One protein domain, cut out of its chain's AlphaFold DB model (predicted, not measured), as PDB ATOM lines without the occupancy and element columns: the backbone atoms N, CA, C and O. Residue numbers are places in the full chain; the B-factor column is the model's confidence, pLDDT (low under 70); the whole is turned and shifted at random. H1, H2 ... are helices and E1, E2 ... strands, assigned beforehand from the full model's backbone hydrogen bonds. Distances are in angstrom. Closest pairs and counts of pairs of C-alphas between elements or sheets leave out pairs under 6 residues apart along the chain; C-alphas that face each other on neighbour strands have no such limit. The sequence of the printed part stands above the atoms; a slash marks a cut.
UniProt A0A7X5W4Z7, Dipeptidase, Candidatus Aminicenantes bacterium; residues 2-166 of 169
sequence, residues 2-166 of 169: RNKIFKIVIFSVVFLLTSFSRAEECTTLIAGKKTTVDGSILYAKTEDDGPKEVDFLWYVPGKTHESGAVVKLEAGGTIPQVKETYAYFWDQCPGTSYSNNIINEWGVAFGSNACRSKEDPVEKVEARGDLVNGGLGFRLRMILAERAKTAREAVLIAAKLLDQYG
ATOM      1  N   ARG A   2      39.156 -20.846 116.672       66.94
ATOM      2  CA  ARG A   2      39.068 -20.833 115.192       66.94
ATOM      3  C   ARG A   2      37.647 -20.648 114.618       66.94
ATOM      4  O   ARG A   2      37.450 -19.807 113.752       66.94
ATOM      5  N   ASN A   3      36.639 -21.319 115.184       68.00
ATOM      6  CA  ASN A   3      35.245 -21.205 114.721       68.00
ATOM      7  C   ASN A   3      34.571 -19.865 115.072       68.00
ATOM      8  O   ASN A   3      33.611 -19.485 114.412       68.00
ATOM      9  N   LYS A   4      35.046 -19.145 116.103       70.56
ATOM     10  CA  LYS A   4      34.524 -17.808 116.444       70.56
ATOM     11  C   LYS A   4      35.082 -16.756 115.487       70.56
ATOM     12  O   LYS A   4      34.320 -15.943 114.987       70.56
ATOM     13  N   ILE A   5      36.376 -16.842 115.170       77.62
ATOM     14  CA  ILE A   5      37.042 -15.958 114.202       77.62
ATOM     15  C   ILE A   5      36.427 -16.138 112.806       77.62
ATOM     16  O   ILE A   5      36.086 -15.155 112.164       77.62
ATOM     17  N   PHE A   6      36.181 -17.380 112.379       79.56
ATOM     18  CA  PHE A   6      35.550 -17.663 111.084       79.56
ATOM     19  C   PHE A   6      34.128 -17.085 110.965       79.56
ATOM     20  O   PHE A   6      33.783 -16.494 109.947       79.56
ATOM     21  N   LYS A   7      33.318 -17.184 112.029       78.81
ATOM     22  CA  LYS A   7      31.973 -16.585 112.068       78.81
ATOM     23  C   LYS A   7      32.007 -15.056 112.048       78.81
ATOM     24  O   LYS A   7      31.168 -14.457 111.388       78.81
ATOM     25  N   ILE A   8      32.971 -14.441 112.735       82.94
ATOM     26  CA  ILE A   8      33.156 -12.983 112.726       82.94
ATOM     27  C   ILE A   8      33.554 -12.512 111.327       82.94
ATOM     28  O   ILE A   8      32.949 -11.579 110.826       82.94
ATOM     29  N   VAL A   9      34.487 -13.199 110.661       84.62
ATOM     30  CA  VAL A   9      34.894 -12.856 109.288       84.62
ATOM     31  C   VAL A   9      33.722 -12.977 108.313       84.62
ATOM     32  O   VAL A   9      33.498 -12.056 107.536       84.62
ATOM     33  N   ILE A  10      32.928 -14.052 108.382       85.19
ATOM     34  CA  ILE A  10      31.725 -14.195 107.545       85.19
ATOM     35  C   ILE A  10      30.728 -13.069 107.825       85.19
ATOM     36  O   ILE A  10      30.226 -12.463 106.885       85.19
ATOM     37  N   PHE A  11      30.462 -12.760 109.095       82.81
ATOM     38  CA  PHE A  11      29.541 -11.686 109.460       82.81
ATOM     39  C   PHE A  11      30.033 -10.320 108.968       82.81
ATOM     40  O   PHE A  11      29.251  -9.561 108.407       82.81
ATOM     41  N   SER A  12      31.329 -10.027 109.102       78.56
ATOM     42  CA  SER A  12      31.938  -8.795 108.595       78.56
ATOM     43  C   SER A  12      31.883  -8.703 107.070       78.56
ATOM     44  O   SER A  12      31.575  -7.637 106.552       78.56
ATOM     45  N   VAL A  13      32.120  -9.804 106.345       80.19
ATOM     46  CA  VAL A  13      32.003  -9.843 104.876       80.19
ATOM     47  C   VAL A  13      30.553  -9.641 104.439       80.19
ATOM     48  O   VAL A  13      30.300  -8.821 103.564       80.19
ATOM     49  N   VAL A  14      29.590 -10.315 105.076       77.56
ATOM     50  CA  VAL A  14      28.156 -10.128 104.792       77.56
ATOM     51  C   VAL A  14      27.727  -8.688 105.086       77.56
ATOM     52  O   VAL A  14      27.062  -8.080 104.256       77.56
ATOM     53  N   PHE A  15      28.161  -8.108 106.209       73.12
ATOM     54  CA  PHE A  15      27.847  -6.726 106.580       73.12
ATOM     55  C   PHE A  15      28.448  -5.694 105.608       73.12
ATOM     56  O   PHE A  15      27.780  -4.728 105.231       73.12
ATOM     57  N   LEU A  16      29.689  -5.908 105.151       68.88
ATOM     58  CA  LEU A  16      30.304  -5.072 104.114       68.88
ATOM     59  C   LEU A  16      29.563  -5.182 102.775       68.88
ATOM     60  O   LEU A  16      29.388  -4.170 102.102       68.88
ATOM     61  N   LEU A  17      29.086  -6.376 102.411       63.25
ATOM     62  CA  LEU A  17      28.312  -6.593 101.185       63.25
ATOM     63  C   LEU A  17      26.912  -5.960 101.252       63.25
ATOM     64  O   LEU A  17      26.404  -5.520 100.225       63.25
ATOM     65  N   THR A  18      26.295  -5.854 102.434       58.88
ATOM     66  CA  THR A  18      24.975  -5.211 102.596       58.88
ATOM     67  C   THR A  18      25.028  -3.686 102.696       58.88
ATOM     68  O   THR A  18      23.990  -3.038 102.615       58.88
ATOM     69  N   SER A  19      26.214  -3.096 102.877       52.94
ATOM     70  CA  SER A  19      26.374  -1.649 103.107       52.94
ATOM     71  C   SER A  19      26.475  -0.809 101.822       52.94
ATOM     72  O   SER A  19      26.650   0.402 101.898       52.94
ATOM     73  N   PHE A  20      26.345  -1.423 100.642       52.09
ATOM     74  CA  PHE A  20      26.418  -0.749  99.336       52.09
ATOM     75  C   PHE A  20      25.042  -0.429  98.726       52.09
ATOM     76  O   PHE A  20      24.874  -0.415  97.511       52.09
ATOM     77  N   SER A  21      24.042  -0.144  99.560       53.44
ATOM     78  CA  SER A  21      22.801   0.479  99.095       53.44
ATOM     79  C   SER A  21      23.056   1.973  98.888       53.44
ATOM     80  O   SER A  21      22.968   2.745  99.841       53.44
ATOM     81  N   ARG A  22      23.387   2.392  97.660       54.06
ATOM     82  CA  ARG A  22      23.223   3.802  97.280       54.06
ATOM     83  C   ARG A  22      21.728   4.104  97.301       54.06
ATOM     84  O   ARG A  22      20.950   3.371  96.699       54.06
ATOM     85  N   ALA A  23      21.338   5.115  98.059       56.38
ATOM     86  CA  ALA A  23      19.982   5.614  98.026       56.38
ATOM     87  C   ALA A  23      19.907   6.659  96.902       56.38
ATOM     88  O   ALA A  23      20.692   7.604  96.891       56.38
ATOM     89  N   GLU A  24      19.019   6.435  95.938       63.81
ATOM     90  CA  GLU A  24      18.682   7.389  94.879       63.81
ATOM     91  C   GLU A  24      17.721   8.412  95.514       63.81
ATOM     92  O   GLU A  24      16.518   8.164  95.641       63.81
ATOM     93  N   GLU A  25      18.269   9.499  96.068       74.69
ATOM     94  CA  GLU A  25      17.556  10.432  96.956       74.69
ATOM     95  C   GLU A  25      17.426  11.827  96.344       74.69
ATOM     96  O   GLU A  25      17.942  12.818  96.864       74.69
ATOM     97  N   CYS A  26      16.671  11.911  95.253       85.88
ATOM     98  CA  CYS A  26      16.393  13.180  94.599       85.88
ATOM     99  C   CYS A  26      15.818  14.209  95.584       85.88
ATOM    100  O   CYS A  26      14.853  13.948  96.312       85.88
ATOM    101  N   THR A  27      16.376  15.416  95.574       88.81
ATOM    102  CA  THR A  27      15.976  16.509  96.460       88.81
ATOM    103  C   THR A  27      15.290  17.605  95.662       88.81
ATOM    104  O   THR A  27      15.788  18.035  94.628       88.81
ATOM    105  N   THR A  28      14.159  18.119  96.151       91.06
ATOM    106  CA  THR A  28      13.479  19.283  95.559       91.06
ATOM    107  C   THR A  28      13.433  20.445  96.538       91.06
ATOM    108  O   THR A  28      13.085  20.278  97.706       91.06
ATOM    109  N   LEU A  29      13.719  21.641  96.032       93.50
ATOM    110  CA  LEU A  29      13.612  22.901  96.750       93.50
ATOM    111  C   LEU A  29      12.654  23.835  96.017       93.50
ATOM    112  O   LEU A  29      12.750  24.032  94.806       93.50
ATOM    113  N   ILE A  30      11.747  24.445  96.780       95.19
ATOM    114  CA  ILE A  30      10.833  25.472  96.282       95.19
ATOM    115  C   ILE A  30      10.915  26.686  97.201       95.19
ATOM    116  O   ILE A  30      10.627  26.583  98.395       95.19
ATOM    117  N   ALA A  31      11.264  27.847  96.644       97.31
ATOM    118  CA  ALA A  31      11.177  29.130  97.335       97.31
ATOM    119  C   ALA A  31      10.073  29.975  96.693       97.31
ATOM    120  O   ALA A  31      10.122  30.304  95.507       97.31
ATOM    121  N   GLY A  32       9.054  30.318  97.480       96.75
ATOM    122  CA  GLY A  32       7.957  31.156  97.008       96.75
ATOM    123  C   GLY A  32       8.363  32.624  96.876       96.75
ATOM    124  O   GLY A  32       9.301  33.086  97.518       96.75
ATOM    125  N   LYS A  33       7.564  33.401  96.139       96.69
ATOM    126  CA  LYS A  33       7.784  34.840  95.882       96.69
ATOM    127  C   LYS A  33       7.915  35.757  97.110       96.69
ATOM    128  O   LYS A  33       8.183  36.939  96.968       96.69
ATOM    129  N   LYS A  34       7.599  35.265  98.312       98.00
ATOM    130  CA  LYS A  34       7.764  36.009  99.577       98.00
ATOM    131  C   LYS A  34       9.019  35.586 100.351       98.00
ATOM    132  O   LYS A  34       9.255  36.095 101.439       98.00
ATOM    133  N   THR A  35       9.767  34.625  99.821       97.75
ATOM    134  CA  THR A  35      10.966  34.034 100.422       97.75
ATOM    135  C   THR A  35      12.233  34.512  99.713       97.75
ATOM    136  O   THR A  35      13.285  34.594 100.336       97.75
ATOM    137  N   THR A  36      12.143  34.834  98.424       97.88
ATOM    138  CA  THR A  36      13.249  35.307  97.580       97.88
ATOM    139  C   THR A  36      13.412  36.828  97.664       97.88
ATOM    140  O   THR A  36      12.450  37.555  97.910       97.88
ATOM    141  N   VAL A  37      14.639  37.321  97.456       98.06
ATOM    142  CA  VAL A  37      14.977  38.756  97.582       98.06
ATOM    143  C   VAL A  37      14.310  39.611  96.498       98.06
ATOM    144  O   VAL A  37      13.941  40.753  96.756       98.06
ATOM    145  N   ASP A  38      14.134  39.062  95.299       97.94
ATOM    146  CA  ASP A  38      13.588  39.753  94.124       97.94
ATOM    147  C   ASP A  38      12.113  39.412  93.838       97.94
ATOM    148  O   ASP A  38      11.530  39.903  92.872       97.94
ATOM    149  N   GLY A  39      11.493  38.568  94.665       97.56
ATOM    150  CA  GLY A  39      10.122  38.107  94.469       97.56
ATOM    151  C   GLY A  39       9.942  37.049  93.377       97.56
ATOM    152  O   GLY A  39       8.801  36.708  93.051       97.56
ATOM    153  N   SER A  40      11.027  36.497  92.826       96.06
ATOM    154  CA  SER A  40      10.978  35.342  91.923       96.06
ATOM    155  C   SER A  40      10.476  34.080  92.636       96.06
ATOM    156  O   SER A  40      10.488  33.979  93.864       96.06
ATOM    157  N   ILE A  41      10.014  33.091  91.871       96.31
ATOM    158  CA  ILE A  41       9.799  31.734  92.383       96.31
ATOM    159  C   ILE A  41      11.008  30.913  91.955       96.31
ATOM    160  O   ILE A  41      11.323  30.877  90.767       96.31
ATOM    161  N   LEU A  42      11.657  30.247  92.905       95.56
ATOM    162  CA  LEU A  42      12.741  29.316  92.602       95.56
ATOM    163  C   LEU A  42      12.225  27.892  92.743       95.56
ATOM    164  O   LEU A  42      11.677  27.528  93.786       95.56
ATOM    165  N   TYR A  43      12.422  27.107  91.693       94.75
ATOM    166  CA  TYR A  43      12.245  25.664  91.678       94.75
ATOM    167  C   TYR A  43      13.593  25.047  91.321       94.75
ATOM    168  O   TYR A  43      14.181  25.403  90.302       94.75
ATOM    169  N   ALA A  44      14.089  24.161  92.176       91.94
ATOM    170  CA  ALA A  44      15.326  23.436  91.947       91.94
ATOM    171  C   ALA A  44      15.138  21.975  92.337       91.94
ATOM    172  O   ALA A  44      14.429  21.662  93.298       91.94
ATOM    173  N   LYS A  45      15.798  21.088  91.601       88.62
ATOM    174  CA  LYS A  45      15.763  19.654  91.839       88.62
ATOM    175  C   LYS A  45      17.138  19.052  91.560       88.62
ATOM    176  O   LYS A  45      17.752  19.402  90.556       88.62
ATOM    177  N   THR A  46      17.600  18.168  92.441       87.50
ATOM    178  CA  THR A  46      18.674  17.219  92.126       87.50
ATOM    179  C   THR A  46      18.064  15.963  91.523       87.50
ATOM    180  O   THR A  46      16.941  15.565  91.864       87.50
ATOM    181  N   GLU A  47      18.794  15.366  90.597       85.19
ATOM    182  CA  GLU A  47      18.485  14.061  90.045       85.19
ATOM    183  C   GLU A  47      19.681  13.161  90.347       85.19
ATOM    184  O   GLU A  47      20.801  13.437  89.918       85.19
ATOM    185  N   ASP A  48      19.454  12.157  91.189       83.25
ATOM    186  CA  ASP A  48      20.509  11.340  91.784       83.25
ATOM    187  C   ASP A  48      20.455   9.910  91.214       83.25
ATOM    188  O   ASP A  48      20.456   8.960  91.989       83.25
ATOM    189  N   ASP A  49      20.417   9.792  89.874       76.50
ATOM    190  CA  ASP A  49      20.178   8.566  89.072       76.50
ATOM    191  C   ASP A  49      21.402   7.631  88.897       76.50
ATOM    192  O   ASP A  49      21.591   6.958  87.877       76.50
ATOM    193  N   GLY A  50      22.296   7.581  89.882       68.31
ATOM    194  CA  GLY A  50      23.524   6.788  89.794       68.31
ATOM    195  C   GLY A  50      24.634   7.420  88.922       68.31
ATOM    196  O   GLY A  50      24.619   8.609  88.603       68.31
ATOM    197  N   PRO A  51      25.735   6.692  88.636       65.88
ATOM    198  CA  PRO A  51      26.946   7.309  88.093       65.88
ATOM    199  C   PRO A  51      26.936   7.501  86.563       65.88
ATOM    200  O   PRO A  51      27.008   6.524  85.824       65.88
ATOM    201  N   LYS A  52      27.125   8.763  86.139       63.47
ATOM    202  CA  LYS A  52      27.493   9.227  84.777       63.47
ATOM    203  C   LYS A  52      26.377   9.242  83.725       63.47
ATOM    204  O   LYS A  52      26.641   8.911  82.568       63.47
ATOM    205  N   GLU A  53      25.199   9.727  84.083       72.69
ATOM    206  CA  GLU A  53      24.216  10.110  83.071       72.69
ATOM    207  C   GLU A  53      24.545  11.499  82.497       72.69
ATOM    208  O   GLU A  53      25.024  12.396  83.197       72.69
ATOM    209  N   VAL A  54      24.406  11.633  81.176       83.25
ATOM    210  CA  VAL A  54      24.517  12.916  80.474       83.25
ATOM    211  C   VAL A  54      23.112  13.356  80.138       83.25
ATOM    212  O   VAL A  54      22.491  12.789  79.240       83.25
ATOM    213  N   ASP A  55      22.654  14.390  80.824       87.00
ATOM    214  CA  ASP A  55      21.327  14.926  80.587       87.00
ATOM    215  C   ASP A  55      21.317  15.820  79.349       87.00
ATOM    216  O   ASP A  55      22.246  16.593  79.075       87.00
ATOM    217  N   PHE A  56      20.243  15.704  78.575       89.88
ATOM    218  CA  PHE A  56      20.037  16.483  77.364       89.88
ATOM    219  C   PHE A  56      18.889  17.460  77.563       89.88
ATOM    220  O   PHE A  56      17.749  17.062  77.789       89.88
ATOM    221  N   LEU A  57      19.173  18.747  77.382       93.75
ATOM    222  CA  LEU A  57      18.140  19.771  77.371       93.75
ATOM    223  C   LEU A  57      17.554  19.918  75.965       93.75
ATOM    224  O   LEU A  57      18.206  20.412  75.042       93.75
ATOM    225  N   TRP A  58      16.293  19.536  75.819       95.00
ATOM    226  CA  TRP A  58      15.547  19.626  74.571       95.00
ATOM    227  C   TRP A  58      14.575  20.796  74.596       95.00
ATOM    228  O   TRP A  58      13.848  20.990  75.567       95.00
ATOM    229  N   TYR A  59      14.493  21.530  73.489       97.81
ATOM    230  CA  TYR A  59      13.350  22.395  73.213       97.81
ATOM    231  C   TYR A  59      12.315  21.618  72.400       97.81
ATOM    232  O   TYR A  59      12.601  21.163  71.289       97.81
ATOM    233  N   VAL A  60      11.104  21.489  72.934       97.75
ATOM    234  CA  VAL A  60       9.970  20.878  72.245       97.75
ATOM    235  C   VAL A  60       8.996  21.984  71.842       97.75
ATOM    236  O   VAL A  60       8.419  22.632  72.717       97.75
ATOM    237  N   PRO A  61       8.793  22.235  70.537       98.38
ATOM    238  CA  PRO A  61       7.873  23.270  70.093       98.38
ATOM    239  C   PRO A  61       6.424  22.847  70.340       98.38
ATOM    240  O   PRO A  61       6.074  21.680  70.137       98.38
ATOM    241  N   GLY A  62       5.587  23.822  70.698       98.00
ATOM    242  CA  GLY A  62       4.136  23.674  70.729       98.00
ATOM    243  C   GLY A  62       3.577  23.394  69.336       98.00
ATOM    244  O   GLY A  62       4.183  23.756  68.320       98.00
ATOM    245  N   LYS A  63       2.450  22.682  69.269       97.94
ATOM    246  CA  LYS A  63       1.880  22.197  68.004       97.94
ATOM    247  C   LYS A  63       0.363  22.231  68.025       97.94
ATOM    248  O   LYS A  63      -0.268  22.028  69.059       97.94
ATOM    249  N   THR A  64      -0.216  22.401  66.844       98.44
ATOM    250  CA  THR A  64      -1.627  22.108  66.601       98.44
ATOM    251  C   THR A  64      -1.779  20.645  66.186       98.44
ATOM    252  O   THR A  64      -0.963  20.118  65.429       98.44
ATOM    253  N   HIS A  65      -2.820  19.986  66.681       97.94
ATOM    254  CA  HIS A  65      -3.147  18.595  66.398       97.94
ATOM    255  C   HIS A  65      -4.493  18.484  65.680       97.94
ATOM    256  O   HIS A  65      -5.429  19.240  65.952       97.94
ATOM    257  N   GLU A  66      -4.587  17.498  64.790       97.81
ATOM    258  CA  GLU A  66      -5.825  17.151  64.099       97.81
ATOM    259  C   GLU A  66      -6.896  16.628  65.063       97.81
ATOM    260  O   GLU A  66      -6.607  16.080  66.133       97.81
ATOM    261  N   SER A  67      -8.161  16.752  64.657       97.06
ATOM    262  CA  SER A  67      -9.279  16.191  65.418       97.06
ATOM    263  C   SER A  67      -9.137  14.673  65.561       97.06
ATOM    264  O   SER A  67      -8.887  13.968  64.587       97.06
ATOM    265  N   GLY A  68      -9.326  14.160  66.779       96.81
ATOM    266  CA  GLY A  68      -9.169  12.735  67.082       96.81
ATOM    267  C   GLY A  68      -7.721  12.279  67.288       96.81
ATOM    268  O   GLY A  68      -7.494  11.086  67.486       96.81
ATOM    269  N   ALA A  69      -6.742  13.192  67.275       98.00
ATOM    270  CA  ALA A  69      -5.371  12.870  67.659       98.00
ATOM    271  C   ALA A  69      -5.296  12.312  69.091       98.00
ATOM    272  O   ALA A  69      -6.111  12.639  69.960       98.00
ATOM    273  N   VAL A  70      -4.279  11.487  69.344       97.75
ATOM    274  CA  VAL A  70      -4.089  10.802  70.627       97.75
ATOM    275  C   VAL A  70      -2.664  10.935  71.151       97.75
ATOM    276  O   VAL A  70      -1.702  11.043  70.390       97.75
ATOM    277  N   VAL A  71      -2.534  10.879  72.472       96.94
ATOM    278  CA  VAL A  71      -1.270  10.729  73.190       96.94
ATOM    279  C   VAL A  71      -1.048   9.250  73.482       96.94
ATOM    280  O   VAL A  71      -1.924   8.604  74.052       96.94
ATOM    281  N   LYS A  72       0.124   8.717  73.117       96.62
ATOM    282  CA  LYS A  72       0.542   7.350  73.462       96.62
ATOM    283  C   LYS A  72       1.148   7.305  74.866       96.62
ATOM    284  O   LYS A  72       2.024   8.121  75.171       96.62
ATOM    285  N   LEU A  73       0.684   6.358  75.675       94.94
ATOM    286  CA  LEU A  73       1.190   6.055  77.013       94.94
ATOM    287  C   LEU A  73       2.274   4.970  76.933       94.94
ATOM    288  O   LEU A  73       2.299   4.193  75.979       94.94
ATOM    289  N   GLU A  74       3.168   4.909  77.921       89.94
ATOM    290  CA  GLU A  74       4.262   3.920  77.938       89.94
ATOM    291  C   GLU A  74       3.745   2.485  78.085       89.94
ATOM    292  O   GLU A  74       4.258   1.578  77.434       89.94
ATOM    293  N   ALA A  75       2.654   2.297  78.831       89.94
ATOM    294  CA  ALA A  75       1.964   1.016  78.975       89.94
ATOM    295  C   ALA A  75       1.207   0.562  77.703       89.94
ATOM    296  O   ALA A  75       0.483  -0.429  77.723       89.94
ATOM    297  N   GLY A  76       1.334   1.289  76.585       91.50
ATOM    298  CA  GLY A  76       0.783   0.918  75.278       91.50
ATOM    299  C   GLY A  76      -0.621   1.450  74.976       91.50
ATOM    300  O   GLY A  76      -1.051   1.398  73.822       91.50
ATOM    301  N   GLY A  77      -1.331   2.002  75.962       94.44
ATOM    302  CA  GLY A  77      -2.627   2.642  75.740       94.44
ATOM    303  C   GLY A  77      -2.534   4.068  75.194       94.44
ATOM    304  O   GLY A  77      -1.456   4.604  74.921       94.44
ATOM    305  N   THR A  78      -3.693   4.704  75.006       97.06
ATOM    306  CA  THR A  78      -3.776   6.073  74.481       97.06
ATOM    307  C   THR A  78      -4.820   6.924  75.203       97.06
ATOM    308  O   THR A  78      -5.780   6.397  75.761       97.06
ATOM    309  N   ILE A  79      -4.653   8.248  75.177       97.00
ATOM    310  CA  ILE A  79      -5.674   9.214  75.621       97.00
ATOM    311  C   ILE A  79      -5.911  10.282  74.543       97.00
ATOM    312  O   ILE A  79      -5.011  10.526  73.737       97.00
ATOM    313  N   PRO A  80      -7.068  10.968  74.525       97.19
ATOM    314  CA  PRO A  80      -7.306  12.066  73.592       97.19
ATOM    315  C   PRO A  80      -6.266  13.189  73.728       97.19
ATOM    316  O   PRO A  80      -5.899  13.600  74.840       97.19
ATOM    317  N   GLN A  81      -5.804  13.702  72.588       97.62
ATOM    318  CA  GLN A  81      -4.954  14.887  72.526       97.62
ATOM    319  C   GLN A  81      -5.804  16.161  72.437       97.62
ATOM    320  O   GLN A  81      -6.928  16.151  71.935       97.62
ATOM    321  N   VAL A  82      -5.272  17.266  72.957       97.44
ATOM    322  CA  VAL A  82      -5.869  18.596  72.803       97.44
ATOM    323  C   VAL A  82      -5.518  19.193  71.442       97.44
ATOM    324  O   VAL A  82      -4.525  18.818  70.825       97.44
ATOM    325  N   LYS A  83      -6.318  20.158  70.978       98.12
ATOM    326  CA  LYS A  83      -6.085  20.816  69.687       98.12
ATOM    327  C   LYS A  83      -4.740  21.540  69.630       98.12
ATOM    328  O   LYS A  83      -4.109  21.529  68.584       98.12
ATOM    329  N   GLU A  84      -4.308  22.172  70.716       98.31
ATOM    330  CA  GLU A  84      -3.072  22.956  70.767       98.31
ATOM    331  C   GLU A  84      -2.279  22.590  72.016       98.31
ATOM    332  O   GLU A  84      -2.852  22.471  73.100       98.31
ATOM    333  N   THR A  85      -0.973  22.405  71.843       98.62
ATOM    334  CA  THR A  85      -0.019  22.135  72.918       98.62
ATOM    335  C   THR A  85       1.005  23.251  73.018       98.62
ATOM    336  O   THR A  85       1.383  23.853  72.011       98.62
ATOM    337  N   TYR A  86       1.454  23.515  74.239       98.69
ATOM    338  CA  TYR A  86       2.452  24.532  74.533       98.69
ATOM    339  C   TYR A  86       3.876  24.040  74.297       98.69
ATOM    340  O   TYR A  86       4.169  22.849  74.434       98.69
ATOM    341  N   ALA A  87       4.766  24.975  73.968       98.69
ATOM    342  CA  ALA A  87       6.194  24.697  73.905       98.69
ATOM    343  C   ALA A  87       6.779  24.493  75.309       98.69
ATOM    344  O   ALA A  87       6.313  25.092  76.284       98.69
ATOM    345  N   TYR A  88       7.824  23.673  75.422       98.38
ATOM    346  CA  TYR A  88       8.527  23.457  76.685       98.38
ATOM    347  C   TYR A  88       9.990  23.064  76.496       98.38
ATOM    348  O   TYR A  88      10.376  22.472  75.488       98.38
ATOM    349  N   PHE A  89      10.801  23.376  77.503       97.50
ATOM    350  CA  PHE A  89      12.113  22.775  77.689       97.50
ATOM    351  C   PHE A  89      11.975  21.502  78.505       97.50
ATOM    352  O   PHE A  89      11.285  21.505  79.521       97.50
ATOM    353  N   TRP A  90      12.628  20.433  78.069       94.81
ATOM    354  CA  TRP A  90      12.655  19.152  78.757       94.81
ATOM    355  C   TRP A  90      14.094  18.698  78.948       94.81
ATOM    356  O   TRP A  90      14.829  18.501  77.985       94.81
ATOM    357  N   ASP A  91      14.458  18.541  80.208       91.69
ATOM    358  CA  ASP A  91      15.708  17.960  80.663       91.69
ATOM    359  C   ASP A  91      15.596  16.432  80.683       91.69
ATOM    360  O   ASP A  91      14.950  15.859  81.553       91.69
ATOM    361  N   GLN A  92      16.105  15.751  79.665       88.12
ATOM    362  CA  GLN A  92      16.010  14.301  79.559       88.12
ATOM    363  C   GLN A  92      17.248  13.637  80.159       88.12
ATOM    364  O   GLN A  92      18.312  13.706  79.544       88.12
ATOM    365  N   CYS A  93      17.065  12.896  81.254       84.88
ATOM    366  CA  CYS A  93      18.043  11.916  81.719       84.88
ATOM    367  C   CYS A  93      17.904  10.619  80.899       84.88
ATOM    368  O   CYS A  93      16.830  10.005  80.890       84.88
ATOM    369  N   PRO A  94      18.934  10.184  80.154       76.19
ATOM    370  CA  PRO A  94      18.929   8.887  79.490       76.19
ATOM    371  C   PRO A  94      18.802   7.734  80.494       76.19
ATOM    372  O   PRO A  94      19.118   7.863  81.668       76.19
ATOM    373  N   GLY A  95      18.312   6.583  80.030       75.50
ATOM    374  CA  GLY A  95      18.242   5.371  80.856       75.50
ATOM    375  C   GLY A  95      17.075   5.315  81.847       75.50
ATOM    376  O   GLY A  95      16.739   4.219  82.295       75.50
ATOM    377  N   THR A  96      16.391   6.432  82.120       77.62
ATOM    378  CA  THR A  96      15.200   6.460  82.980       77.62
ATOM    379  C   THR A  96      14.037   7.192  82.298       77.62
ATOM    380  O   THR A  96      14.211   8.192  81.603       77.62
ATOM    381  N   SER A  97      12.812   6.687  82.475       74.81
ATOM    382  CA  SER A  97      11.607   7.397  82.019       74.81
ATOM    383  C   SER A  97      11.211   8.506  82.989       74.81
ATOM    384  O   SER A  97      10.624   9.510  82.599       74.81
ATOM    385  N   TYR A  98      11.518   8.349  84.275       79.12
ATOM    386  CA  TYR A  98      10.939   9.181  85.322       79.12
ATOM    387  C   TYR A  98      11.817  10.332  85.760       79.12
ATOM    388  O   TYR A  98      11.297  11.201  86.441       79.12
ATOM    389  N   SER A  99      13.044  10.461  85.286       80.62
ATOM    390  CA  SER A  99      13.947  11.533  85.703       80.62
ATOM    391  C   SER A  99      13.930  12.678  84.704       80.62
ATOM    392  O   SER A  99      14.264  12.500  83.534       80.62
ATOM    393  N   ASN A 100      13.360  13.812  85.121       85.50
ATOM    394  CA  ASN A 100      13.397  15.052  84.344       85.50
ATOM    395  C   ASN A 100      12.937  16.274  85.134       85.50
ATOM    396  O   ASN A 100      12.125  16.186  86.062       85.50
ATOM    397  N   ASN A 101      13.363  17.419  84.606       90.81
ATOM    398  CA  ASN A 101      12.743  18.718  84.803       90.81
ATOM    399  C   ASN A 101      12.126  19.230  83.495       90.81
ATOM    400  O   ASN A 101      12.636  18.997  82.397       90.81
ATOM    401  N   ILE A 102      11.009  19.946  83.601       95.06
ATOM    402  CA  ILE A 102      10.325  20.564  82.463       95.06
ATOM    403  C   ILE A 102       9.923  21.980  82.840       95.06
ATOM    404  O   ILE A 102       9.383  22.198  83.921       95.06
ATOM    405  N   ILE A 103      10.118  22.937  81.936       97.12
ATOM    406  CA  ILE A 103       9.547  24.282  82.062       97.12
ATOM    407  C   ILE A 103       8.858  24.622  80.749       97.12
ATOM    408  O   ILE A 103       9.492  24.598  79.694       97.12
ATOM    409  N   ASN A 104       7.563  24.926  80.797       98.38
ATOM    410  CA  ASN A 104       6.824  25.312  79.599       98.38
ATOM    411  C   ASN A 104       6.895  26.820  79.311       98.38
ATOM    412  O   ASN A 104       7.371  27.607  80.129       98.38
ATOM    413  N   GLU A 105       6.403  27.239  78.145       98.62
ATOM    414  CA  GLU A 105       6.433  28.641  77.697       98.62
ATOM    415  C   GLU A 105       5.644  29.609  78.600       98.62
ATOM    416  O   GLU A 105       5.856  30.819  78.549       98.62
ATOM    417  N   TRP A 106       4.772  29.082  79.465       98.50
ATOM    418  CA  TRP A 106       4.032  29.847  80.470       98.50
ATOM    419  C   TRP A 106       4.778  29.960  81.810       98.50
ATOM    420  O   TRP A 106       4.236  30.497  82.777       98.50
ATOM    421  N   GLY A 107       6.013  29.456  81.887       97.31
ATOM    422  CA  GLY A 107       6.837  29.484  83.095       97.31
ATOM    423  C   GLY A 107       6.386  28.495  84.170       97.31
ATOM    424  O   GLY A 107       6.736  28.661  85.339       97.31
ATOM    425  N   VAL A 108       5.597  27.476  83.812       98.12
ATOM    426  CA  VAL A 108       5.217  26.411  84.745       98.12
ATOM    427  C   VAL A 108       6.320  25.361  84.757       98.12
ATOM    428  O   VAL A 108       6.612  24.755  83.726       98.12
ATOM    429  N   ALA A 109       6.927  25.168  85.927       96.62
ATOM    430  CA  ALA A 109       7.969  24.178  86.153       96.62
ATOM    431  C   ALA A 109       7.388  22.872  86.712       96.62
ATOM    432  O   ALA A 109       6.507  22.887  87.576       96.62
ATOM    433  N   PHE A 110       7.917  21.752  86.235       94.56
ATOM    434  CA  PHE A 110       7.561  20.402  86.634       94.56
ATOM    435  C   PHE A 110       8.828  19.597  86.877       94.56
ATOM    436  O   PHE A 110       9.816  19.753  86.166       94.56
ATOM    437  N   GLY A 111       8.747  18.669  87.816       90.06
ATOM    438  CA  GLY A 111       9.716  17.600  87.962       90.06
ATOM    439  C   GLY A 111       9.088  16.457  88.735       90.06
ATOM    440  O   GLY A 111       7.995  16.578  89.300       90.06
ATOM    441  N   SER A 112       9.754  15.321  88.705       85.44
ATOM    442  CA  SER A 112       9.384  14.123  89.448       85.44
ATOM    443  C   SER A 112      10.300  13.970  90.654       85.44
ATOM    444  O   SER A 112      11.425  14.446  90.650       85.44
ATOM    445  N   ASN A 113       9.848  13.253  91.671       82.62
ATOM    446  CA  ASN A 113      10.760  12.613  92.607       82.62
ATOM    447  C   ASN A 113      10.332  11.162  92.723       82.62
ATOM    448  O   ASN A 113       9.145  10.884  92.920       82.62
ATOM    449  N   ALA A 114      11.293  10.252  92.605       76.56
ATOM    450  CA  ALA A 114      11.060   8.841  92.842       76.56
ATOM    451  C   ALA A 114      10.791   8.638  94.340       76.56
ATOM    452  O   ALA A 114      11.693   8.573  95.167       76.56
ATOM    453  N   CYS A 115       9.516   8.597  94.708       73.50
ATOM    454  CA  CYS A 115       9.080   8.327  96.068       73.50
ATOM    455  C   CYS A 115       8.259   7.045  96.060       73.50
ATOM    456  O   CYS A 115       7.334   6.903  95.261       73.50
ATOM    457  N   ARG A 116       8.556   6.121  96.980       70.81
ATOM    458  CA  ARG A 116       7.674   4.969  97.187       70.81
ATOM    459  C   ARG A 116       6.297   5.476  97.595       70.81
ATOM    460  O   ARG A 116       6.157   6.165  98.607       70.81
ATOM    461  N   SER A 117       5.301   5.129  96.790       74.12
ATOM    462  CA  SER A 117       3.914   5.436  97.096       74.12
ATOM    463  C   SER A 117       3.469   4.695  98.358       74.12
ATOM    464  O   SER A 117       3.943   3.595  98.649       74.12
ATOM    465  N   LYS A 118       2.554   5.308  99.117       82.19
ATOM    466  CA  LYS A 118       1.782   4.605 100.157       82.19
ATOM    467  C   LYS A 118       0.561   3.888  99.580       82.19
ATOM    468  O   LYS A 118      -0.078   3.131 100.304       82.19
ATOM    469  N   GLU A 119       0.245   4.156  98.316       83.62
ATOM    470  CA  GLU A 119      -0.803   3.464  97.580       83.62
ATOM    471  C   GLU A 119      -0.417   2.008  97.311       83.62
ATOM    472  O   GLU A 119       0.735   1.593  97.481       83.62
ATOM    473  N   ASP A 120      -1.403   1.221  96.893       89.50
ATOM    474  CA  ASP A 120      -1.175  -0.166  96.520       89.50
ATOM    475  C   ASP A 120      -0.192  -0.298  95.340       89.50
ATOM    476  O   ASP A 120      -0.140   0.572  94.469       89.50
ATOM    477  N   PRO A 121       0.582  -1.399  95.288       88.75
ATOM    478  CA  PRO A 121       1.500  -1.654  94.186       88.75
ATOM    479  C   PRO A 121       0.740  -1.852  92.866       88.75
ATOM    480  O   PRO A 121      -0.426  -2.269  92.873       88.75
ATOM    481  N   VAL A 122       1.408  -1.578  91.740       87.88
ATOM    482  CA  VAL A 122       0.802  -1.558  90.396       87.88
ATOM    483  C   VAL A 122       0.034  -2.839  90.091       87.88
ATOM    484  O   VAL A 122      -1.078  -2.755  89.582       87.88
ATOM    485  N   GLU A 123       0.534  -4.009  90.493       90.56
ATOM    486  CA  GLU A 123      -0.133  -5.289  90.227       90.56
ATOM    487  C   GLU A 123      -1.519  -5.367  90.882       90.56
ATOM    488  O   GLU A 123      -2.447  -5.960  90.334       90.56
ATOM    489  N   LYS A 124      -1.687  -4.756  92.061       92.75
ATOM    490  CA  LYS A 124      -2.991  -4.697  92.734       92.75
ATOM    491  C   LYS A 124      -3.900  -3.634  92.130       92.75
ATOM    492  O   LYS A 124      -5.098  -3.875  92.014       92.75
ATOM    493  N   VAL A 125      -3.347  -2.470  91.790       91.44
ATOM    494  CA  VAL A 125      -4.087  -1.369  91.152       91.44
ATOM    495  C   VAL A 125      -4.637  -1.838  89.797       91.44
ATOM    496  O   VAL A 125      -5.813  -1.645  89.493       91.44
ATOM    497  N   GLU A 126      -3.824  -2.562  89.026       91.25
ATOM    498  CA  GLU A 126      -4.220  -3.197  87.770       91.25
ATOM    499  C   GLU A 126      -5.273  -4.294  87.986       91.25
ATOM    500  O   GLU A 126      -6.304  -4.287  87.317       91.25
ATOM    501  N   ALA A 127      -5.086  -5.189  88.967       93.31
ATOM    502  CA  ALA A 127      -6.052  -6.253  89.264       93.31
ATOM    503  C   ALA A 127      -7.436  -5.735  89.705       93.31
ATOM    504  O   ALA A 127      -8.437  -6.425  89.507       93.31
ATOM    505  N   ARG A 128      -7.513  -4.532  90.293       94.31
ATOM    506  CA  ARG A 128      -8.787  -3.858  90.602       94.31
ATOM    507  C   ARG A 128      -9.441  -3.188  89.394       94.31
ATOM    508  O   ARG A 128     -10.623  -2.864  89.465       94.31
ATOM    509  N   GLY A 129      -8.707  -3.018  88.296       92.88
ATOM    510  CA  GLY A 129      -9.169  -2.298  87.113       92.88
ATOM    511  C   GLY A 129      -9.083  -0.775  87.245       92.88
ATOM    512  O   GLY A 129      -9.776  -0.073  86.513       92.88
ATOM    513  N   ASP A 130      -8.241  -0.258  88.147       92.88
ATOM    514  CA  ASP A 130      -8.096   1.187  88.387       92.88
ATOM    515  C   ASP A 130      -7.290   1.893  87.270       92.88
ATOM    516  O   ASP A 130      -7.297   3.119  87.166       92.88
ATOM    517  N   LEU A 131      -6.574   1.133  86.427       94.88
ATOM    518  CA  LEU A 131      -5.767   1.659  85.321       94.88
ATOM    519  C   LEU A 131      -6.535   1.591  84.001       94.88
ATOM    520  O   LEU A 131      -6.660   0.531  83.385       94.88
ATOM    521  N   VAL A 132      -6.980   2.742  83.500       95.19
ATOM    522  CA  VAL A 132      -7.576   2.824  82.161       95.19
ATOM    523  C   VAL A 132      -6.469   3.073  81.146       95.19
ATOM    524  O   VAL A 132      -5.639   3.968  81.309       95.19
ATOM    525  N   ASN A 133      -6.455   2.283  80.071       93.69
ATOM    526  CA  ASN A 133      -5.436   2.354  79.017       93.69
ATOM    527  C   ASN A 133      -3.996   2.178  79.550       93.69
ATOM    528  O   ASN A 133      -3.054   2.716  78.978       93.69
ATOM    529  N   GLY A 134      -3.825   1.430  80.643       93.12
ATOM    530  CA  GLY A 134      -2.518   1.157  81.249       93.12
ATOM    531  C   GLY A 134      -1.971   2.270  82.151       93.12
ATOM    532  O   GLY A 134      -0.868   2.121  82.672       93.12
ATOM    533  N   GLY A 135      -2.728   3.351  82.376       95.06
ATOM    534  CA  GLY A 135      -2.349   4.435  83.284       95.06
ATOM    535  C   GLY A 135      -1.339   5.431  82.710       95.06
ATOM    536  O   GLY A 135      -0.668   5.191  81.706       95.06
ATOM    537  N   LEU A 136      -1.256   6.606  83.339       94.56
ATOM    538  CA  LEU A 136      -0.537   7.757  82.771       94.56
ATOM    539  C   LEU A 136       0.991   7.661  82.875       94.56
ATOM    540  O   LEU A 136       1.684   8.103  81.955       94.56
ATOM    541  N   GLY A 137       1.502   7.143  83.997       91.31
ATOM    542  CA  GLY A 137       2.932   7.040  84.310       91.31
ATOM    543  C   GLY A 137       3.728   8.295  83.947       91.31
ATOM    544  O   GLY A 137       3.319   9.423  84.256       91.31
ATOM    545  N   PHE A 138       4.843   8.111  83.237       89.81
ATOM    546  CA  PHE A 138       5.720   9.194  82.780       89.81
ATOM    547  C   PHE A 138       4.986  10.292  81.994       89.81
ATOM    548  O   PHE A 138       5.310  11.479  82.110       89.81
ATOM    549  N   ARG A 139       3.961   9.939  81.206       93.56
ATOM    550  CA  ARG A 139       3.288  10.904  80.328       93.56
ATOM    551  C   ARG A 139       2.533  11.982  81.083       93.56
ATOM    552  O   ARG A 139       2.335  13.039  80.487       93.56
ATOM    553  N   LEU A 140       2.153  11.766  82.349       95.25
ATOM    554  CA  LEU A 140       1.399  12.748  83.133       95.25
ATOM    555  C   LEU A 140       2.074  14.125  83.080       95.25
ATOM    556  O   LEU A 140       1.472  15.067  82.578       95.25
ATOM    557  N   ARG A 141       3.340  14.241  83.499       93.50
ATOM    558  CA  ARG A 141       4.054  15.534  83.530       93.50
ATOM    559  C   ARG A 141       4.212  16.170  82.149       93.50
ATOM    560  O   ARG A 141       4.044  17.378  82.021       93.50
ATOM    561  N   MET A 142       4.451  15.359  81.116       95.38
ATOM    562  CA  MET A 142       4.566  15.839  79.735       95.38
ATOM    563  C   MET A 142       3.238  16.451  79.275       95.38
ATOM    564  O   MET A 142       3.207  17.555  78.743       95.38
ATOM    565  N   ILE A 143       2.125  15.767  79.560       97.44
ATOM    566  CA  ILE A 143       0.772  16.245  79.258       97.44
ATOM    567  C   ILE A 143       0.462  17.541  80.023       97.44
ATOM    568  O   ILE A 143      -0.176  18.435  79.471       97.44
ATOM    569  N   LEU A 144       0.896  17.672  81.280       98.19
ATOM    570  CA  LEU A 144       0.696  18.909  82.043       98.19
ATOM    571  C   LEU A 144       1.478  20.079  81.436       98.19
ATOM    572  O   LEU A 144       0.915  21.162  81.279       98.19
ATOM    573  N   ALA A 145       2.736  19.858  81.049       97.88
ATOM    574  CA  ALA A 145       3.557  20.872  80.395       97.88
ATOM    575  C   ALA A 145       2.962  21.321  79.053       97.88
ATOM    576  O   ALA A 145       2.912  22.521  78.781       97.88
ATOM    577  N   GLU A 146       2.430  20.375  78.274       98.31
ATOM    578  CA  GLU A 146       1.735  20.629  77.009       98.31
ATOM    579  C   GLU A 146       0.439  21.444  77.182       98.31
ATOM    580  O   GLU A 146      -0.004  22.063  76.217       98.31
ATOM    581  N   ARG A 147      -0.214  21.422  78.356       98.31
ATOM    582  CA  ARG A 147      -1.620  21.868  78.494       98.31
ATOM    583  C   ARG A 147      -1.887  22.947  79.542       98.31
ATOM    584  O   ARG A 147      -2.953  23.553  79.485       98.31
ATOM    585  N   ALA A 148      -0.977  23.210  80.478       98.62
ATOM    586  CA  ALA A 148      -1.213  24.146  81.581       98.62
ATOM    587  C   ALA A 148      -0.528  25.509  81.382       98.62
ATOM    588  O   ALA A 148       0.635  25.575  81.001       98.62
ATOM    589  N   LYS A 149      -1.209  26.601  81.739       98.62
ATOM    590  CA  LYS A 149      -0.638  27.961  81.785       98.62
ATOM    591  C   LYS A 149      -0.245  28.401  83.191       98.62
ATOM    592  O   LYS A 149       0.430  29.408  83.368       98.62
ATOM    593  N   THR A 150      -0.704  27.682  84.215       98.56
ATOM    594  CA  THR A 150      -0.371  27.961  85.618       98.56
ATOM    595  C   THR A 150      -0.166  26.669  86.405       98.56
ATOM    596  O   THR A 150      -0.747  25.635  86.078       98.56
ATOM    597  N   ALA A 151       0.578  26.736  87.514       97.88
ATOM    598  CA  ALA A 151       0.742  25.593  88.418       97.88
ATOM    599  C   ALA A 151      -0.601  25.091  88.992       97.88
ATOM    600  O   ALA A 151      -0.811  23.891  89.139       97.88
ATOM    601  N   ARG A 152      -1.550  25.997  89.275       98.50
ATOM    602  CA  ARG A 152      -2.890  25.619  89.756       98.50
ATOM    603  C   ARG A 152      -3.672  24.855  88.691       98.50
ATOM    604  O   ARG A 152      -4.307  23.857  89.005       98.50
ATOM    605  N   GLU A 153      -3.634  25.329  87.453       98.62
ATOM    606  CA  GLU A 153      -4.274  24.652  86.327       98.62
ATOM    607  C   GLU A 153      -3.665  23.266  86.098       98.62
ATOM    608  O   GLU A 153      -4.410  22.301  85.956       98.62
ATOM    609  N   ALA A 154      -2.336  23.142  86.166       98.50
ATOM    610  CA  ALA A 154      -1.664  21.852  86.077       98.50
ATOM    611  C   ALA A 154      -2.162  20.853  87.132       98.50
ATOM    612  O   ALA A 154      -2.459  19.714  86.789       98.50
ATOM    613  N   VAL A 155      -2.319  21.276  88.392       98.38
ATOM    614  CA  VAL A 155      -2.859  20.413  89.460       98.38
ATOM    615  C   VAL A 155      -4.289  19.959  89.151       98.38
ATOM    616  O   VAL A 155      -4.617  18.792  89.348       98.38
ATOM    617  N   LEU A 156      -5.140  20.848  88.632       98.69
ATOM    618  CA  LEU A 156      -6.522  20.504  88.276       98.69
ATOM    619  C   LEU A 156      -6.592  19.545  87.078       98.69
ATOM    620  O   LEU A 156      -7.405  18.621  87.077       98.69
ATOM    621  N   ILE A 157      -5.732  19.738  86.073       98.44
ATOM    622  CA  ILE A 157      -5.603  18.810  84.943       98.44
ATOM    623  C   ILE A 157      -5.102  17.452  85.443       98.44
ATOM    624  O   ILE A 157      -5.655  16.429  85.047       98.44
ATOM    625  N   ALA A 158      -4.098  17.435  86.326       98.12
ATOM    626  CA  ALA A 158      -3.553  16.209  86.895       98.12
ATOM    627  C   ALA A 158      -4.628  15.416  87.636       98.12
ATOM    628  O   ALA A 158      -4.815  14.248  87.326       98.12
ATOM    629  N   ALA A 159      -5.384  16.062  88.531       98.19
ATOM    630  CA  ALA A 159      -6.480  15.423  89.257       98.19
ATOM    631  C   ALA A 159      -7.494  14.783  88.297       98.19
ATOM    632  O   ALA A 159      -7.770  13.594  88.395       98.19
ATOM    633  N   LYS A 160      -7.955  15.532  87.284       98.25
ATOM    634  CA  LYS A 160      -8.909  15.011  86.294       98.25
ATOM    635  C   LYS A 160      -8.360  13.818  85.506       98.25
ATOM    636  O   LYS A 160      -9.095  12.873  85.235       98.25
ATOM    637  N   LEU A 161      -7.099  13.881  85.077       97.81
ATOM    638  CA  LEU A 161      -6.480  12.790  84.325       97.81
ATOM    639  C   LEU A 161      -6.278  11.558  85.210       97.81
ATOM    640  O   LEU A 161      -6.539  10.451  84.754       97.81
ATOM    641  N   LEU A 162      -5.839  11.749  86.453       95.88
ATOM    642  CA  LEU A 162      -5.645  10.676  87.424       95.88
ATOM    643  C   LEU A 162      -6.970   9.989  87.770       95.88
ATOM    644  O   LEU A 162      -7.020   8.765  87.732       95.88
ATOM    645  N   ASP A 163      -8.043  10.750  87.993       96.31
ATOM    646  CA  ASP A 163      -9.388  10.205  88.233       96.31
ATOM    647  C   ASP A 163      -9.902   9.377  87.045       96.31
ATOM    648  O   ASP A 163     -10.649   8.418  87.219       96.31
ATOM    649  N   GLN A 164      -9.526   9.756  85.820       96.62
ATOM    650  CA  GLN A 164     -10.017   9.109  84.606       96.62
ATOM    651  C   GLN A 164      -9.165   7.915  84.159       96.62
ATOM    652  O   GLN A 164      -9.702   6.980  83.564       96.62
ATOM    653  N   TYR A 165      -7.848   7.967  84.369       96.44
ATOM    654  CA  TYR A 165      -6.904   7.016  83.782       96.44
ATOM    655  C   TYR A 165      -6.059   6.247  84.795       96.44
ATOM    656  O   TYR A 165      -5.464   5.233  84.431       96.44
ATOM    657  N   GLY A 166      -6.002   6.699  86.044       94.44
ATOM    658  CA  GLY A 166      -5.102   6.152  87.048       94.44
ATOM    659  C   GLY A 166      -3.629   6.490  86.786       94.44
ATOM    660  O   GLY A 166      -3.247   7.106  85.782       94.44
TER     661      GLY A 166
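What this domain is: This is residues 2 to 166 of the 169 residues of the protein "Dipeptidase" of Candidatus Aminicenantes bacterium (UniProt A0A7X5W4Z7). A small head of four antiparallel strands, with H3 packed on one face of their sheet and H4 packed on H3, has a long arm: residues 2 to 21, of which 2 to 18 belong to H1, stick out from it and make much of its length. Two small hairpins, E1 with E2 and E4 with E5, form separate two-stranded sheets, and H2 lies away from the other helices. The printed part has 165 residues, with named elements in the order H1 E1 E2 E3 E4 E5 E6 E7 E8 H2 H3 H4; the larger sheet runs E3 E6 E7 E8. The class is mixed, helices and strands, with 79 residues, under half, in named elements. The whole is loose, with a radius of gyration of the C-alphas of 21.1 A, and elongated, spanning 78 by 49 by 29 A.

Where its parts are: H1, residues 2 to 18, begins at C-alpha 2 (39.068, -20.833, 115.192) and is 24.5 A long. E1 is residues 28 to 31, E2 residues 42 to 45, and E3 residues 56 to 60, 12.1 A long. E4 is residues 70 to 72 and E5 residues 78 to 80. E6, residues 88 to 92, is 12.2 A long and begins at C-alpha 88 (8.527, 23.457, 76.685). E7 is residues 101 to 104 and E8 residues 109 to 111. H2 is residues 122 to 128, 9.9 A long, and H3 residues 139 to 147, 12.2 A long. H4, residues 151 to 165, is 20.6 A long and ends at C-alpha 165 (-6.904, 7.016, 83.782).

How they stand to each other: In the larger sheet E3 and E8 are edge strands. E3 and E6 are antiparallel at 153 degrees, with N 58 and O 90 2.8 A apart. E6, E7 and E8 form a meander, each strand the antiparallel neighbour of the one before; N 89 and O 103 are 2.8 A apart, as are N 102 and O 110. H3 is on the sheet at a height of 9.0 A, over E7 and along the strands, at 4 degrees to E7 on the local plane; their closest C-alphas are those of Asn 104 and Ala 145, 5.6 A apart. H3 and H4 touch, opposite ways at a steep tilt of 47 degrees, with the C-alphas of Leu 144 and Ala 154 closest at 5.5 A. H4 is only just not on the sheet, with 4 pairs of C-alphas within 10 A. In the hairpin of E1 and E2, N 29 and O 44 are 2.8 A apart; the closest C-alphas of E2 and E8, those of Tyr 43 and Ala 109, are 7.1 A apart. In the hairpin of E4 and E5, N 71 and O 79 are 2.8 A apart. H1 and H2 touch no helix. In H1, H2, H3 and H4 every O i to N i+4 pair is within hydrogen-bond range.

The domain as a whole: The two C-alphas farthest apart, those of Arg 2 and Ser 67, are 78.6 A apart. The printed part has no cut, and no link is long. Mean pLDDT of the printed part is 89.1; residues 2 to 3, 16 to 24 and 50 to 52 are under 70.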